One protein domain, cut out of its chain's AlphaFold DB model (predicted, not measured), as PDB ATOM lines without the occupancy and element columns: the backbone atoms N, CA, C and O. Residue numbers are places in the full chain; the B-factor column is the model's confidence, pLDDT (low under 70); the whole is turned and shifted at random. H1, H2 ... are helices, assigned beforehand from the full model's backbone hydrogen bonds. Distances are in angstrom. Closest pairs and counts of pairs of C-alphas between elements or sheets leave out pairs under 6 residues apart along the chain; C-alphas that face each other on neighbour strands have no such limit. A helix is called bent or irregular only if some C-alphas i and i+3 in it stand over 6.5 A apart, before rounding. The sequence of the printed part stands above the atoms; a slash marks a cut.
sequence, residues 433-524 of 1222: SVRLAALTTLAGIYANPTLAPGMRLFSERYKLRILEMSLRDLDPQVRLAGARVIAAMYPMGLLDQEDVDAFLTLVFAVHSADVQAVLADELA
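What this domain is: This is residues 433 to 524 of the 1222 residues of the protein "SCD domain-containing protein" of Allomyces macrogynus (strain ATCC 38327) (UniProt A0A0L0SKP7). A rounded, compact cluster of helices is built round H3, which runs through the middle with H1 beside it on one side and H5 on the other. The second arm of the bent helix H2, H2b, and H4 run side by side and cover a further side of H3, while the first arm, H2a, turns away at a sharp corner and meets H1 only by their link. The 92 residues printed have five named helices, H1 to H5 in order along the chain, and no named strand; the class is all helix. The radius of gyration of the C-alphas is 11.9 A and the spans are 35 by 32 by 21 A.

Where its parts are: H1 is residues 433 to 447, 21.1 A long, from C-alpha 433 at (23.229, 14.924, 28.665). H2, residues 452 to 472, was assigned as one helix by its hydrogen bonds but is bent, with C-alphas 461 and 464 7.7 A apart; its arms are H2a, residues 452 to 461, and H2b, residues 464 to 472. H2a is itself irregular, with C-alphas 454 and 457 7.7 A apart. H3 is residues 476 to 492, 25.3 A long, and only just irregular: C-alphas 488 and 491 are 6.52 A apart. H4 is residues 497 to 508, 18.8 A long, and only just irregular: C-alphas 505 and 508 are 6.51 A apart. H5 is residues 513 to 522, ending with C-alpha 522 at (16.253, 44.527, 20.583).

How they stand to each other: H3 is the hub, touching four helices. H1 touches it at a shallow tilt of 20 degrees, the same way, closest at the C-alphas of Ala 443 and Val 485, 4.5 A. H2a and H1 touch only at the corner, only just, with 3 pairs of C-alphas within 8 A, the closest being Tyr 446 and Ala 452 at 4.6 A. H2a and H2b stand about perpendicular, at 80 degrees. H2b and H3 form a helical hairpin at 41 degrees, closest at the C-alphas of Ser 470 and Arg 479, 4.0 A. H3 and H4 form another, with residues 483 to 490 of H3 alone touching H4; the C-alphas of Ala 483 and Phe 503 are closest, 7.4 A. H2b and H4 touch at a shallow tilt of 18 degrees, the same way, closest at the C-alphas of Leu 467 and Phe 503, 6.5 A. Residues 483 to 490 of H3 alone touch H5, at a steep tilt of 42 degrees, closest at the C-alphas of Ala 487 and Asp 514, 5.8 A. H5 also touches residues 504 to 507 of H4 alone, closest at the C-alphas of Leu 504 and Leu 519, 7.0 A. The helix packing is mostly crossed, only just, with 2 of 6 pairs at a shallow tilt. H1 and H5 are apart. Every O i to N i+4 pair is within hydrogen-bond range in H2b and H5, against 10 of 11 in H1, 3 of 6 in H2a, 11 of 13 in H3 and 4 of 8 in H4.

The domain as a whole: The two C-alphas farthest apart, those of Val 434 and Ala 524, are 36.1 A apart. The printed part has no cut, and its four links between helices are tight. The mean pLDDT of the printed part is 90.3, that of H5 is 81, and no printed residue is under 70.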
ATOM      1  N   SER A 433      22.252  15.204  29.730       97.69
ATOM      2  CA  SER A 433      23.229  14.924  28.665       97.69
ATOM      3  C   SER A 433      22.619  14.593  27.295       97.69
ATOM      4  O   SER A 433      23.323  14.706  26.290       97.69
ATOM      5  N   VAL A 434      21.341  14.199  27.244       98.50
ATOM      6  CA  VAL A 434      20.584  13.987  25.999       98.50
ATOM      7  C   VAL A 434      19.909  15.295  25.584       98.50
ATOM      8  O   VAL A 434      20.107  15.746  24.458       98.50
ATOM      9  N   ARG A 435      19.230  15.975  26.523       98.44
ATOM     10  CA  ARG A 435      18.615  17.301  26.305       98.44
ATOM     11  C   ARG A 435      19.621  18.346  25.813       98.44
ATOM     12  O   ARG A 435      19.355  19.056  24.847       98.44
ATOM     13  N   LEU A 436      20.810  18.380  26.420       98.31
ATOM     14  CA  LEU A 436      21.937  19.224  26.015       98.31
ATOM     15  C   LEU A 436      22.332  18.966  24.558       98.31
ATOM     16  O   LEU A 436      22.605  19.912  23.827       98.31
ATOM     17  N   ALA A 437      22.349  17.706  24.119       98.31
ATOM     18  CA  ALA A 437      22.770  17.354  22.768       98.31
ATOM     19  C   ALA A 437      21.698  17.652  21.722       98.31
ATOM     20  O   ALA A 437      22.058  18.125  20.647       98.31
ATOM     21  N   ALA A 438      20.414  17.451  22.044       98.44
ATOM     22  CA  ALA A 438      19.313  17.905  21.198       98.44
ATOM     23  C   ALA A 438      19.438  19.415  20.935       98.44
ATOM     24  O   ALA A 438      19.508  19.831  19.784       98.44
ATOM     25  N   LEU A 439      19.594  20.221  21.991       98.44
ATOM     26  CA  LEU A 439      19.750  21.675  21.869       98.44
ATOM     27  C   LEU A 439      21.060  22.103  21.196       98.44
ATOM     28  O   LEU A 439      21.042  22.991  20.355       98.44
ATOM     29  N   THR A 440      22.190  21.459  21.501       97.56
ATOM     30  CA  THR A 440      23.473  21.768  20.836       97.56
ATOM     31  C   THR A 440      23.410  21.500  19.333       97.56
ATOM     32  O   THR A 440      23.985  22.251  18.554       97.56
ATOM     33  N   THR A 441      22.701  20.444  18.931       97.69
ATOM     34  CA  THR A 441      22.531  20.079  17.520       97.69
ATOM     35  C   THR A 441      21.557  21.031  16.825       97.69
ATOM     36  O   THR A 441      21.890  21.586  15.784       97.69
ATOM     37  N   LEU A 442      20.401  21.317  17.443       97.88
ATOM     38  CA  LEU A 442      19.451  22.318  16.943       97.88
ATOM     39  C   LEU A 442      20.110  23.694  16.768       97.88
ATOM     40  O   LEU A 442      19.854  24.360  15.772       97.88
ATOM     41  N   ALA A 443      20.993  24.107  17.682       95.00
ATOM     42  CA  ALA A 443      21.707  25.380  17.574       95.00
ATOM     43  C   ALA A 443      22.619  25.444  16.335       95.00
ATOM     44  O   ALA A 443      22.742  26.509  15.742       95.00
ATOM     45  N   GLY A 444      23.215  24.320  15.913       94.12
ATOM     46  CA  GLY A 444      23.953  24.232  14.648       94.12
ATOM     47  C   GLY A 444      23.039  24.371  13.427       94.12
ATOM     48  O   GLY A 444      23.338  25.148  12.523       94.12
ATOM     49  N   ILE A 445      21.889  23.691  13.447       95.62
ATOM     50  CA  ILE A 445      20.897  23.723  12.359       95.62
ATOM     51  C   ILE A 445      20.315  25.138  12.180       95.62
ATOM     52  O   ILE A 445      20.293  25.641  11.061       95.62
ATOM     53  N   TYR A 446      19.902  25.816  13.260       95.62
ATOM     54  CA  TYR A 446      19.383  27.192  13.176       95.62
ATOM     55  C   TYR A 446      20.460  28.240  12.868       95.62
ATOM     56  O   TYR A 446      20.151  29.253  12.249       95.62
ATOM     57  N   ALA A 447      21.720  28.008  13.252       91.62
ATOM     58  CA  ALA A 447      22.829  28.886  12.871       91.62
ATOM     59  C   ALA A 447      23.190  28.792  11.374       91.62
ATOM     60  O   ALA A 447      23.933  29.641  10.878       91.62
ATOM     61  N   ASN A 448      22.678  27.790  10.649       92.50
ATOM     62  CA  ASN A 448      22.826  27.688   9.204       92.50
ATOM     63  C   ASN A 448      21.576  28.241   8.481       92.50
ATOM     64  O   ASN A 448      20.526  27.589   8.494       92.50
ATOM     65  N   PRO A 449      21.667  29.391   7.781       90.44
ATOM     66  CA  PRO A 449      20.515  30.016   7.130       90.44
ATOM     67  C   PRO A 449      19.926  29.196   5.971       90.44
ATOM     68  O   PRO A 449      18.814  29.497   5.545       90.44
ATOM     69  N   THR A 450      20.614  28.160   5.463       92.25
ATOM     70  CA  THR A 450      20.036  27.249   4.455       92.25
ATOM     71  C   THR A 450      19.171  26.145   5.067       92.25
ATOM     72  O   THR A 450      18.240  25.684   4.413       92.25
ATOM     73  N   LEU A 451      19.434  25.739   6.317       93.50
ATOM     74  CA  LEU A 451      18.706  24.660   7.004       93.50
ATOM     75  C   LEU A 451      17.579  25.198   7.896       93.50
ATOM     76  O   LEU A 451      16.513  24.590   7.989       93.50
ATOM     77  N   ALA A 452      17.782  26.363   8.518       92.25
ATOM     78  CA  ALA A 452      16.799  27.003   9.391       92.25
ATOM     79  C   ALA A 452      15.375  27.143   8.784       92.25
ATOM     80  O   ALA A 452      14.413  26.923   9.523       92.25
ATOM     81  N   PRO A 453      15.175  27.424   7.473       91.88
ATOM     82  CA  PRO A 453      13.838  27.481   6.873       91.88
ATOM     83  C   PRO A 453      13.051  26.162   6.938       91.88
ATOM     84  O   PRO A 453      11.834  26.204   7.115       91.88
ATOM     85  N   GLY A 454      13.720  25.005   6.850       92.25
ATOM     86  CA  GLY A 454      13.070  23.691   6.957       92.25
ATOM     87  C   GLY A 454      12.541  23.389   8.364       92.25
ATOM     88  O   GLY A 454      11.604  22.612   8.532       92.25
ATOM     89  N   MET A 455      13.080  24.063   9.384       95.69
ATOM     90  CA  MET A 455      12.725  23.865  10.793       95.69
ATOM     91  C   MET A 455      11.487  24.660  11.251       95.69
ATOM     92  O   MET A 455      11.188  24.668  12.446       95.69
ATOM     93  N   ARG A 456      10.743  25.328  10.353       92.38
ATOM     94  CA  ARG A 456       9.561  26.155  10.698       92.38
ATOM     95  C   ARG A 456       8.483  25.386  11.474       92.38
ATOM     96  O   ARG A 456       8.180  25.750  12.606       92.38
ATOM     97  N   LEU A 457       8.000  24.263  10.937       92.50
ATOM     98  CA  LEU A 457       6.964  23.434  11.581       92.50
ATOM     99  C   LEU A 457       7.417  22.872  12.944       92.50
ATOM    100  O   LEU A 457       6.624  22.718  13.875       92.50
ATOM    101  N   PHE A 458       8.714  22.585  13.095       96.00
ATOM    102  CA  PHE A 458       9.296  22.213  14.383       96.00
ATOM    103  C   PHE A 458       9.376  23.401  15.351       96.00
ATOM    104  O   PHE A 458       9.106  23.232  16.541       96.00
ATOM    105  N   SER A 459       9.721  24.592  14.854       94.75
ATOM    106  CA  SER A 459       9.785  25.837  15.631       94.75
ATOM    107  C   SER A 459       8.432  26.146  16.257       94.75
ATOM    108  O   SER A 459       8.336  26.242  17.477       94.75
ATOM    109  N   GLU A 460       7.380  26.201  15.440       91.94
ATOM    110  CA  GLU A 460       5.994  26.443  15.860       91.94
ATOM    111  C   GLU A 460       5.561  25.487  16.983       91.94
ATOM    112  O   GLU A 460       4.991  25.911  17.988       91.94
ATOM    113  N   ARG A 461       5.905  24.196  16.860       94.81
ATOM    114  CA  ARG A 461       5.520  23.157  17.826       94.81
ATOM    115  C   ARG A 461       6.368  23.121  19.103       94.81
ATOM    116  O   ARG A 461       5.861  22.701  20.144       94.81
ATOM    117  N   TYR A 462       7.650  23.492  19.045       96.19
ATOM    118  CA  TYR A 462       8.604  23.250  20.140       96.19
ATOM    119  C   TYR A 462       9.299  24.499  20.711       96.19
ATOM    120  O   TYR A 462       9.958  24.365  21.748       96.19
ATOM    121  N   LYS A 463       9.119  25.706  20.148       94.12
ATOM    122  CA  LYS A 463       9.742  26.950  20.658       94.12
ATOM    123  C   LYS A 463       9.465  27.190  22.145       94.12
ATOM    124  O   LYS A 463      10.404  27.361  22.919       94.12
ATOM    125  N   LEU A 464       8.210  27.032  22.578       93.44
ATOM    126  CA  LEU A 464       7.800  27.161  23.984       93.44
ATOM    127  C   LEU A 464       8.531  26.181  24.917       93.44
ATOM    128  O   LEU A 464       8.907  26.546  26.030       93.44
ATOM    129  N   ARG A 465       8.793  24.947  24.465       96.00
ATOM    130  CA  ARG A 465       9.545  23.952  25.247       96.00
ATOM    131  C   ARG A 465      11.033  24.301  25.322       96.00
ATOM    132  O   ARG A 465      11.653  24.109  26.364       96.00
ATOM    133  N   ILE A 466      11.605  24.838  24.246       97.12
ATOM    134  CA  ILE A 466      13.003  25.291  24.217       97.12
ATOM    135  C   ILE A 466      13.178  26.523  25.125       97.12
ATOM    136  O   ILE A 466      14.135  26.573  25.900       97.12
ATOM    137  N   LEU A 467      12.227  27.463  25.125       93.50
ATOM    138  CA  LEU A 467      12.164  28.590  26.068       93.50
ATOM    139  C   LEU A 467      12.050  28.111  27.520       93.50
ATOM    140  O   LEU A 467      12.841  28.525  28.368       93.50
ATOM    141  N   GLU A 468      11.129  27.187  27.812       93.31
ATOM    142  CA  GLU A 468      10.971  26.596  29.147       93.31
ATOM    143  C   GLU A 468      12.281  25.961  29.637       93.31
ATOM    144  O   GLU A 468      12.702  26.205  30.768       93.31
ATOM    145  N   MET A 469      12.973  25.205  28.779       95.25
ATOM    146  CA  MET A 469      14.279  24.625  29.097       95.25
ATOM    147  C   MET A 469      15.358  25.691  29.301       95.25
ATOM    148  O   MET A 469      16.156  25.569  30.226       95.25
ATOM    149  N   SER A 470      15.363  26.757  28.499       92.88
ATOM    150  CA  SER A 470      16.298  27.882  28.643       92.88
ATOM    151  C   SER A 470      16.144  28.576  30.000       92.88
ATOM    152  O   SER A 470      17.135  28.900  30.652       92.88
ATOM    153  N   LEU A 471      14.899  28.753  30.448       86.94
ATOM    154  CA  LEU A 471      14.534  29.450  31.683       86.94
ATOM    155  C   LEU A 471      14.629  28.566  32.936       86.94
ATOM    156  O   LEU A 471      15.009  29.049  34.002       86.94
ATOM    157  N   ARG A 472      14.242  27.286  32.841       89.06
ATOM    158  CA  ARG A 472      13.873  26.456  34.007       89.06
ATOM    159  C   ARG A 472      14.522  25.072  34.067       89.06
ATOM    160  O   ARG A 472      14.271  24.360  35.039       89.06
ATOM    161  N   ASP A 473      15.355  24.667  33.102       94.50
ATOM    162  CA  ASP A 473      16.055  23.381  33.230       94.50
ATOM    163  C   ASP A 473      17.000  23.387  34.445       94.50
ATOM    164  O   ASP A 473      17.665  24.383  34.747       94.50
ATOM    165  N   LEU A 474      17.057  22.260  35.155       91.56
ATOM    166  CA  LEU A 474      17.902  22.073  36.333       91.56
ATOM    167  C   LEU A 474      19.396  22.180  35.991       91.56
ATOM    168  O   LEU A 474      20.178  22.645  36.819       91.56
ATOM    169  N   ASP A 475      19.793  21.774  34.782       93.12
ATOM    170  CA  ASP A 475      21.182  21.793  34.330       93.12
ATOM    171  C   ASP A 475      21.535  23.141  33.654       93.12
ATOM    172  O   ASP A 475      20.950  23.490  32.622       93.12
ATOM    173  N   PRO A 476      22.508  23.918  34.177       90.06
ATOM    174  CA  PRO A 476      22.881  25.211  33.600       90.06
ATOM    175  C   PRO A 476      23.455  25.141  32.176       90.06
ATOM    176  O   PRO A 476      23.368  26.128  31.449       90.06
ATOM    177  N   GLN A 477      24.040  24.012  31.760       93.38
ATOM    178  CA  GLN A 477      24.508  23.826  30.381       93.38
ATOM    179  C   GLN A 477      23.327  23.610  29.433       93.38
ATOM    180  O   GLN A 477      23.343  24.132  28.320       93.38
ATOM    181  N   VAL A 478      22.281  22.899  29.877       95.94
ATOM    182  CA  VAL A 478      21.031  22.760  29.110       95.94
ATOM    183  C   VAL A 478      20.343  24.121  28.963       95.94
ATOM    184  O   VAL A 478      19.951  24.466  27.851       95.94
ATOM    185  N   ARG A 479      20.293  24.937  30.031       93.19
ATOM    186  CA  ARG A 479      19.780  26.320  29.959       93.19
ATOM    187  C   ARG A 479      20.542  27.175  28.940       93.19
ATOM    188  O   ARG A 479      19.928  27.807  28.087       93.19
ATOM    189  N   LEU A 480      21.879  27.148  28.983       91.81
ATOM    190  CA  LEU A 480      22.740  27.873  28.038       91.81
ATOM    191  C   LEU A 480      22.558  27.394  26.586       91.81
ATOM    192  O   LEU A 480      22.490  28.216  25.676       91.81
ATOM    193  N   ALA A 481      22.467  26.082  26.357       95.19
ATOM    194  CA  ALA A 481      22.235  25.536  25.022       95.19
ATOM    195  C   ALA A 481      20.842  25.900  24.484       95.19
ATOM    196  O   ALA A 481      20.714  26.204  23.302       95.19
ATOM    197  N   GLY A 482      19.819  25.936  25.344       95.88
ATOM    198  CA  GLY A 482      18.476  26.395  24.982       95.88
ATOM    199  C   GLY A 482      18.487  27.859  24.561       95.88
ATOM    200  O   GLY A 482      18.014  28.194  23.477       95.88
ATOM    201  N   ALA A 483      19.142  28.705  25.362       93.06
ATOM    202  CA  ALA A 483      19.283  30.125  25.068       93.06
ATOM    203  C   ALA A 483      19.974  30.380  23.715       93.06
ATOM    204  O   ALA A 483      19.614  31.318  23.012       93.06
ATOM    205  N   ARG A 484      20.923  29.523  23.308       94.31
ATOM    206  CA  ARG A 484      21.549  29.587  21.976       94.31
ATOM    207  C   ARG A 484      20.620  29.204  20.833       94.31
ATOM    208  O   ARG A 484      20.684  29.841  19.789       94.31
ATOM    209  N   VAL A 485      19.765  28.198  21.019       96.12
ATOM    210  CA  VAL A 485      18.756  27.836  20.010       96.12
ATOM    211  C   VAL A 485      17.806  29.009  19.782       96.12
ATOM    212  O   VAL A 485      17.628  29.424  18.644       96.12
ATOM    213  N   ILE A 486      17.275  29.606  20.853       94.62
ATOM    214  CA  ILE A 486      16.385  30.770  20.740       94.62
ATOM    215  C   ILE A 486      17.115  31.978  20.129       94.62
ATOM    216  O   ILE A 486      16.574  32.618  19.230       94.62
ATOM    217  N   ALA A 487      18.369  32.241  20.515       92.12
ATOM    218  CA  ALA A 487      19.161  33.317  19.914       92.12
ATOM    219  C   ALA A 487      19.374  33.146  18.395       92.12
ATOM    220  O   ALA A 487      19.378  34.135  17.669       92.12
ATOM    221  N   ALA A 488      19.510  31.908  17.906       92.88
ATOM    222  CA  ALA A 488      19.601  31.613  16.474       92.88
ATOM    223  C   ALA A 488      18.236  31.662  15.751       92.88
ATOM    224  O   ALA A 488      18.184  31.926  14.552       92.88
ATOM    225  N   MET A 489      17.126  31.450  16.466       93.44
ATOM    226  CA  MET A 489      15.763  31.562  15.925       93.44
ATOM    227  C   MET A 489      15.288  33.017  15.763       93.44
ATOM    228  O   MET A 489      14.487  33.290  14.868       93.44
ATOM    229  N   TYR A 490      15.791  33.945  16.586       91.12
ATOM    230  CA  TYR A 490      15.449  35.375  16.540       91.12
ATOM    231  C   TYR A 490      15.663  36.031  15.155       91.12
ATOM    232  O   TYR A 490      14.672  36.464  14.566       91.12
ATOM    233  N   PRO A 491      16.875  36.043  14.551       89.12
ATOM    234  CA  PRO A 491      17.104  36.714  13.262       89.12
ATOM    235  C   PRO A 491      16.399  36.036  12.074       89.12
ATOM    236  O   PRO A 491      16.355  36.595  10.982       89.12
ATOM    237  N   MET A 492      15.846  34.836  12.273       87.88
ATOM    238  CA  MET A 492      15.052  34.112  11.276       87.88
ATOM    239  C   MET A 492      13.552  34.459  11.331       87.88
ATOM    240  O   MET A 492      12.791  33.946  10.509       87.88
ATOM    241  N   GLY A 493      13.113  35.291  12.286       88.94
ATOM    242  CA  GLY A 493      11.703  35.654  12.471       88.94
ATOM    243  C   GLY A 493      10.826  34.496  12.963       88.94
ATOM    244  O   GLY A 493       9.658  34.415  12.596       88.94
ATOM    245  N   LEU A 494      11.392  33.563  13.742       89.50
ATOM    246  CA  LEU A 494      10.711  32.346  14.223       89.50
ATOM    247  C   LEU A 494      10.166  32.467  15.663       89.50
ATOM    248  O   LEU A 494       9.738  31.470  16.251       89.50
ATOM    249  N   LEU A 495      10.216  33.669  16.238       91.38
ATOM    250  CA  LEU A 495       9.801  33.996  17.602       91.38
ATOM    251  C   LEU A 495       8.769  35.127  17.557       91.38
ATOM    252  O   LEU A 495       8.971  36.105  16.840       91.38
ATOM    253  N   ASP A 496       7.707  35.013  18.350       90.50
ATOM    254  CA  ASP A 496       6.734  36.094  18.532       90.50
ATOM    255  C   ASP A 496       7.236  37.062  19.619       90.50
ATOM    256  O   ASP A 496       8.104  36.704  20.419       90.50
ATOM    257  N   GLN A 497       6.668  38.270  19.731       88.25
ATOM    258  CA  GLN A 497       7.115  39.231  20.755       88.25
ATOM    259  C   GLN A 497       7.023  38.660  22.183       88.25
ATOM    260  O   GLN A 497       7.859  38.983  23.017       88.25
ATOM    261  N   GLU A 498       6.058  37.778  22.473       89.25
ATOM    262  CA  GLU A 498       5.966  37.100  23.775       89.25
ATOM    263  C   GLU A 498       7.103  36.086  24.010       89.25
ATOM    264  O   GLU A 498       7.599  35.979  25.135       89.25
ATOM    265  N   ASP A 499       7.557  35.383  22.965       90.88
ATOM    266  CA  ASP A 499       8.716  34.483  23.033       90.88
ATOM    267  C   ASP A 499      10.002  35.274  23.292       90.88
ATOM    268  O   ASP A 499      10.815  34.883  24.132       90.88
ATOM    269  N   VAL A 500      10.174  36.398  22.582       89.06
ATOM    270  CA  VAL A 500      11.313  37.311  22.739       89.06
ATOM    271  C   VAL A 500      11.302  37.919  24.140       89.06
ATOM    272  O   VAL A 500      12.276  37.778  24.874       89.06
ATOM    273  N   ASP A 501      10.183  38.495  24.577       87.00
ATOM    274  CA  ASP A 501      10.025  39.069  25.915       87.00
ATOM    275  C   ASP A 501      10.291  38.046  27.038       87.00
ATOM    276  O   ASP A 501      10.855  38.400  28.079       87.00
ATOM    277  N   ALA A 502       9.920  36.774  26.844       87.50
ATOM    278  CA  ALA A 502      10.239  35.693  27.774       87.50
ATOM    279  C   ALA A 502      11.732  35.320  27.737       87.50
ATOM    280  O   ALA A 502      12.364  35.205  28.792       87.50
ATOM    281  N   PHE A 503      12.312  35.168  26.544       88.62
ATOM    282  CA  PHE A 503      13.732  34.886  26.327       88.62
ATOM    283  C   PHE A 503      14.640  35.956  26.937       88.62
ATOM    284  O   PHE A 503      15.607  35.629  27.626       88.62
ATOM    285  N   LEU A 504      14.304  37.233  26.751       84.69
ATOM    286  CA  LEU A 504      15.092  38.363  27.230       84.69
ATOM    287  C   LEU A 504      15.246  38.389  28.762       84.69
ATOM    288  O   LEU A 504      16.244  38.913  29.254       84.69
ATOM    289  N   THR A 505      14.358  37.749  29.535       86.00
ATOM    290  CA  THR A 505      14.541  37.599  30.998       86.00
ATOM    291  C   THR A 505      15.807  36.817  31.383       86.00
ATOM    292  O   THR A 505      16.324  36.983  32.490       86.00
ATOM    293  N   LEU A 506      16.373  36.021  30.464       82.88
ATOM    294  CA  LEU A 506      17.638  35.301  30.653       82.88
ATOM    295  C   LEU A 506      18.851  36.229  30.806       82.88
ATOM    296  O   LEU A 506      19.890  35.772  31.286       82.88
ATOM    297  N   VAL A 507      18.729  37.518  30.466       78.94
ATOM    298  CA  VAL A 507      19.786  38.537  30.603       78.94
ATOM    299  C   VAL A 507      20.405  38.590  32.011       78.94
ATOM    300  O   VAL A 507      21.601  38.852  32.159       78.94
ATOM    301  N   PHE A 508      19.614  38.266  33.042       78.25
ATOM    302  CA  PHE A 508      20.013  38.257  34.456       78.25
ATOM    303  C   PHE A 508      20.477  36.880  34.982       78.25
ATOM    304  O   PHE A 508      20.761  36.743  36.171       78.25
ATOM    305  N   ALA A 509      20.504  35.843  34.135       73.12
ATOM    306  CA  ALA A 509      20.726  34.451  34.554       73.12
ATOM    307  C   ALA A 509      21.654  33.630  33.635       73.12
ATOM    308  O   ALA A 509      22.201  32.609  34.065       73.12
ATOM    309  N   VAL A 510      21.835  34.044  32.377       74.50
ATOM    310  CA  VAL A 510      22.641  33.351  31.363       74.50
ATOM    311  C   VAL A 510      23.688  34.303  30.791       74.50
ATOM    312  O   VAL A 510      23.408  35.444  30.439       74.50
ATOM    313  N   HIS A 511      24.915  33.798  30.681       76.69
ATOM    314  CA  HIS A 511      26.057  34.516  30.129       76.69
ATOM    315  C   HIS A 511      26.394  33.928  28.752       76.69
ATOM    316  O   HIS A 511      27.052  32.889  28.679       76.69
ATOM    317  N   SER A 512      25.950  34.561  27.661       80.88
ATOM    318  CA  SER A 512      26.380  34.176  26.309       80.88
ATOM    319  C   SER A 512      26.409  35.357  25.346       80.88
ATOM    320  O   SER A 512      25.527  36.211  25.389       80.88
ATOM    321  N   ALA A 513      27.386  35.360  24.437       81.75
ATOM    322  CA  ALA A 513      27.510  36.363  23.378       81.75
ATOM    323  C   ALA A 513      26.301  36.359  22.423       81.75
ATOM    324  O   ALA A 513      25.905  37.399  21.913       81.75
ATOM    325  N   ASP A 514      25.675  35.197  22.238       81.75
ATOM    326  CA  ASP A 514      24.505  35.013  21.372       81.75
ATOM    327  C   ASP A 514      23.269  35.735  21.954       81.75
ATOM    328  O   ASP A 514      22.555  36.441  21.249       81.75
ATOM    329  N   VAL A 515      23.078  35.645  23.278       81.50
ATOM    330  CA  VAL A 515      22.039  36.385  24.025       81.50
ATOM    331  C   VAL A 515      22.358  37.887  24.053       81.50
ATOM    332  O   VAL A 515      21.456  38.715  23.951       81.50
ATOM    333  N   GLN A 516      23.643  38.251  24.147       80.12
ATOM    334  CA  GLN A 516      24.104  39.643  24.057       80.12
ATOM    335  C   GLN A 516      23.826  40.270  22.688       80.12
ATOM    336  O   GLN A 516      23.494  41.449  22.649       80.12
ATOM    337  N   ALA A 517      23.936  39.510  21.595       80.81
ATOM    338  CA  ALA A 517      23.640  39.995  20.251       80.81
ATOM    339  C   ALA A 517      22.147  40.311  20.079       80.81
ATOM    340  O   ALA A 517      21.816  41.431  19.702       80.81
ATOM    341  N   VAL A 518      21.256  39.377  20.441       81.69
ATOM    342  CA  VAL A 518      19.797  39.599  20.377       81.69
ATOM    343  C   VAL A 518      19.373  40.775  21.255       81.69
ATOM    344  O   VAL A 518      18.620  41.625  20.801       81.69
ATOM    345  N   LEU A 519      19.895  40.881  22.483       79.44
ATOM    346  CA  LEU A 519      19.590  42.024  23.348       79.44
ATOM    347  C   LEU A 519      20.116  43.351  22.773       79.44
ATOM    348  O   LEU A 519      19.463  44.379  22.919       79.44
ATOM    349  N   ALA A 520      21.303  43.356  22.162       78.69
ATOM    350  CA  ALA A 520      21.869  44.574  21.587       78.69
ATOM    351  C   ALA A 520      21.037  45.096  20.406       78.69
ATOM    352  O   ALA A 520      20.922  46.307  20.260       78.69
ATOM    353  N   ASP A 521      20.454  44.189  19.619       82.00
ATOM    354  CA  ASP A 521      19.534  44.484  18.518       82.00
ATOM    355  C   ASP A 521      18.178  44.984  19.056       82.00
ATOM    356  O   ASP A 521      17.793  46.126  18.815       82.00
ATOM    357  N   GLU A 522      17.532  44.199  19.927       80.94
ATOM    358  CA  GLU A 522      16.253  44.527  20.583       80.94
ATOM    359  C   GLU A 522      16.252  45.863  21.337       80.94
ATOM    360  O   GLU A 522      15.204  46.499  21.476       80.94
ATOM    361  N   LEU A 523      17.398  46.297  21.869       78.38
ATOM    362  CA  LEU A 523      17.523  47.555  22.607       78.38
ATOM    363  C   LEU A 523      18.105  48.718  21.785       78.38
ATOM    364  O   LEU A 523      18.127  49.830  22.310       78.38
ATOM    365  N   ALA A 524      18.565  48.505  20.545       77.56
ATOM    366  CA  ALA A 524      19.350  49.486  19.780       77.56
ATOM    367  C   ALA A 524      18.658  50.855  19.632       77.56
ATOM    368  O   ALA A 524      19.266  51.888  19.912       77.56
TER     369      ALA A 524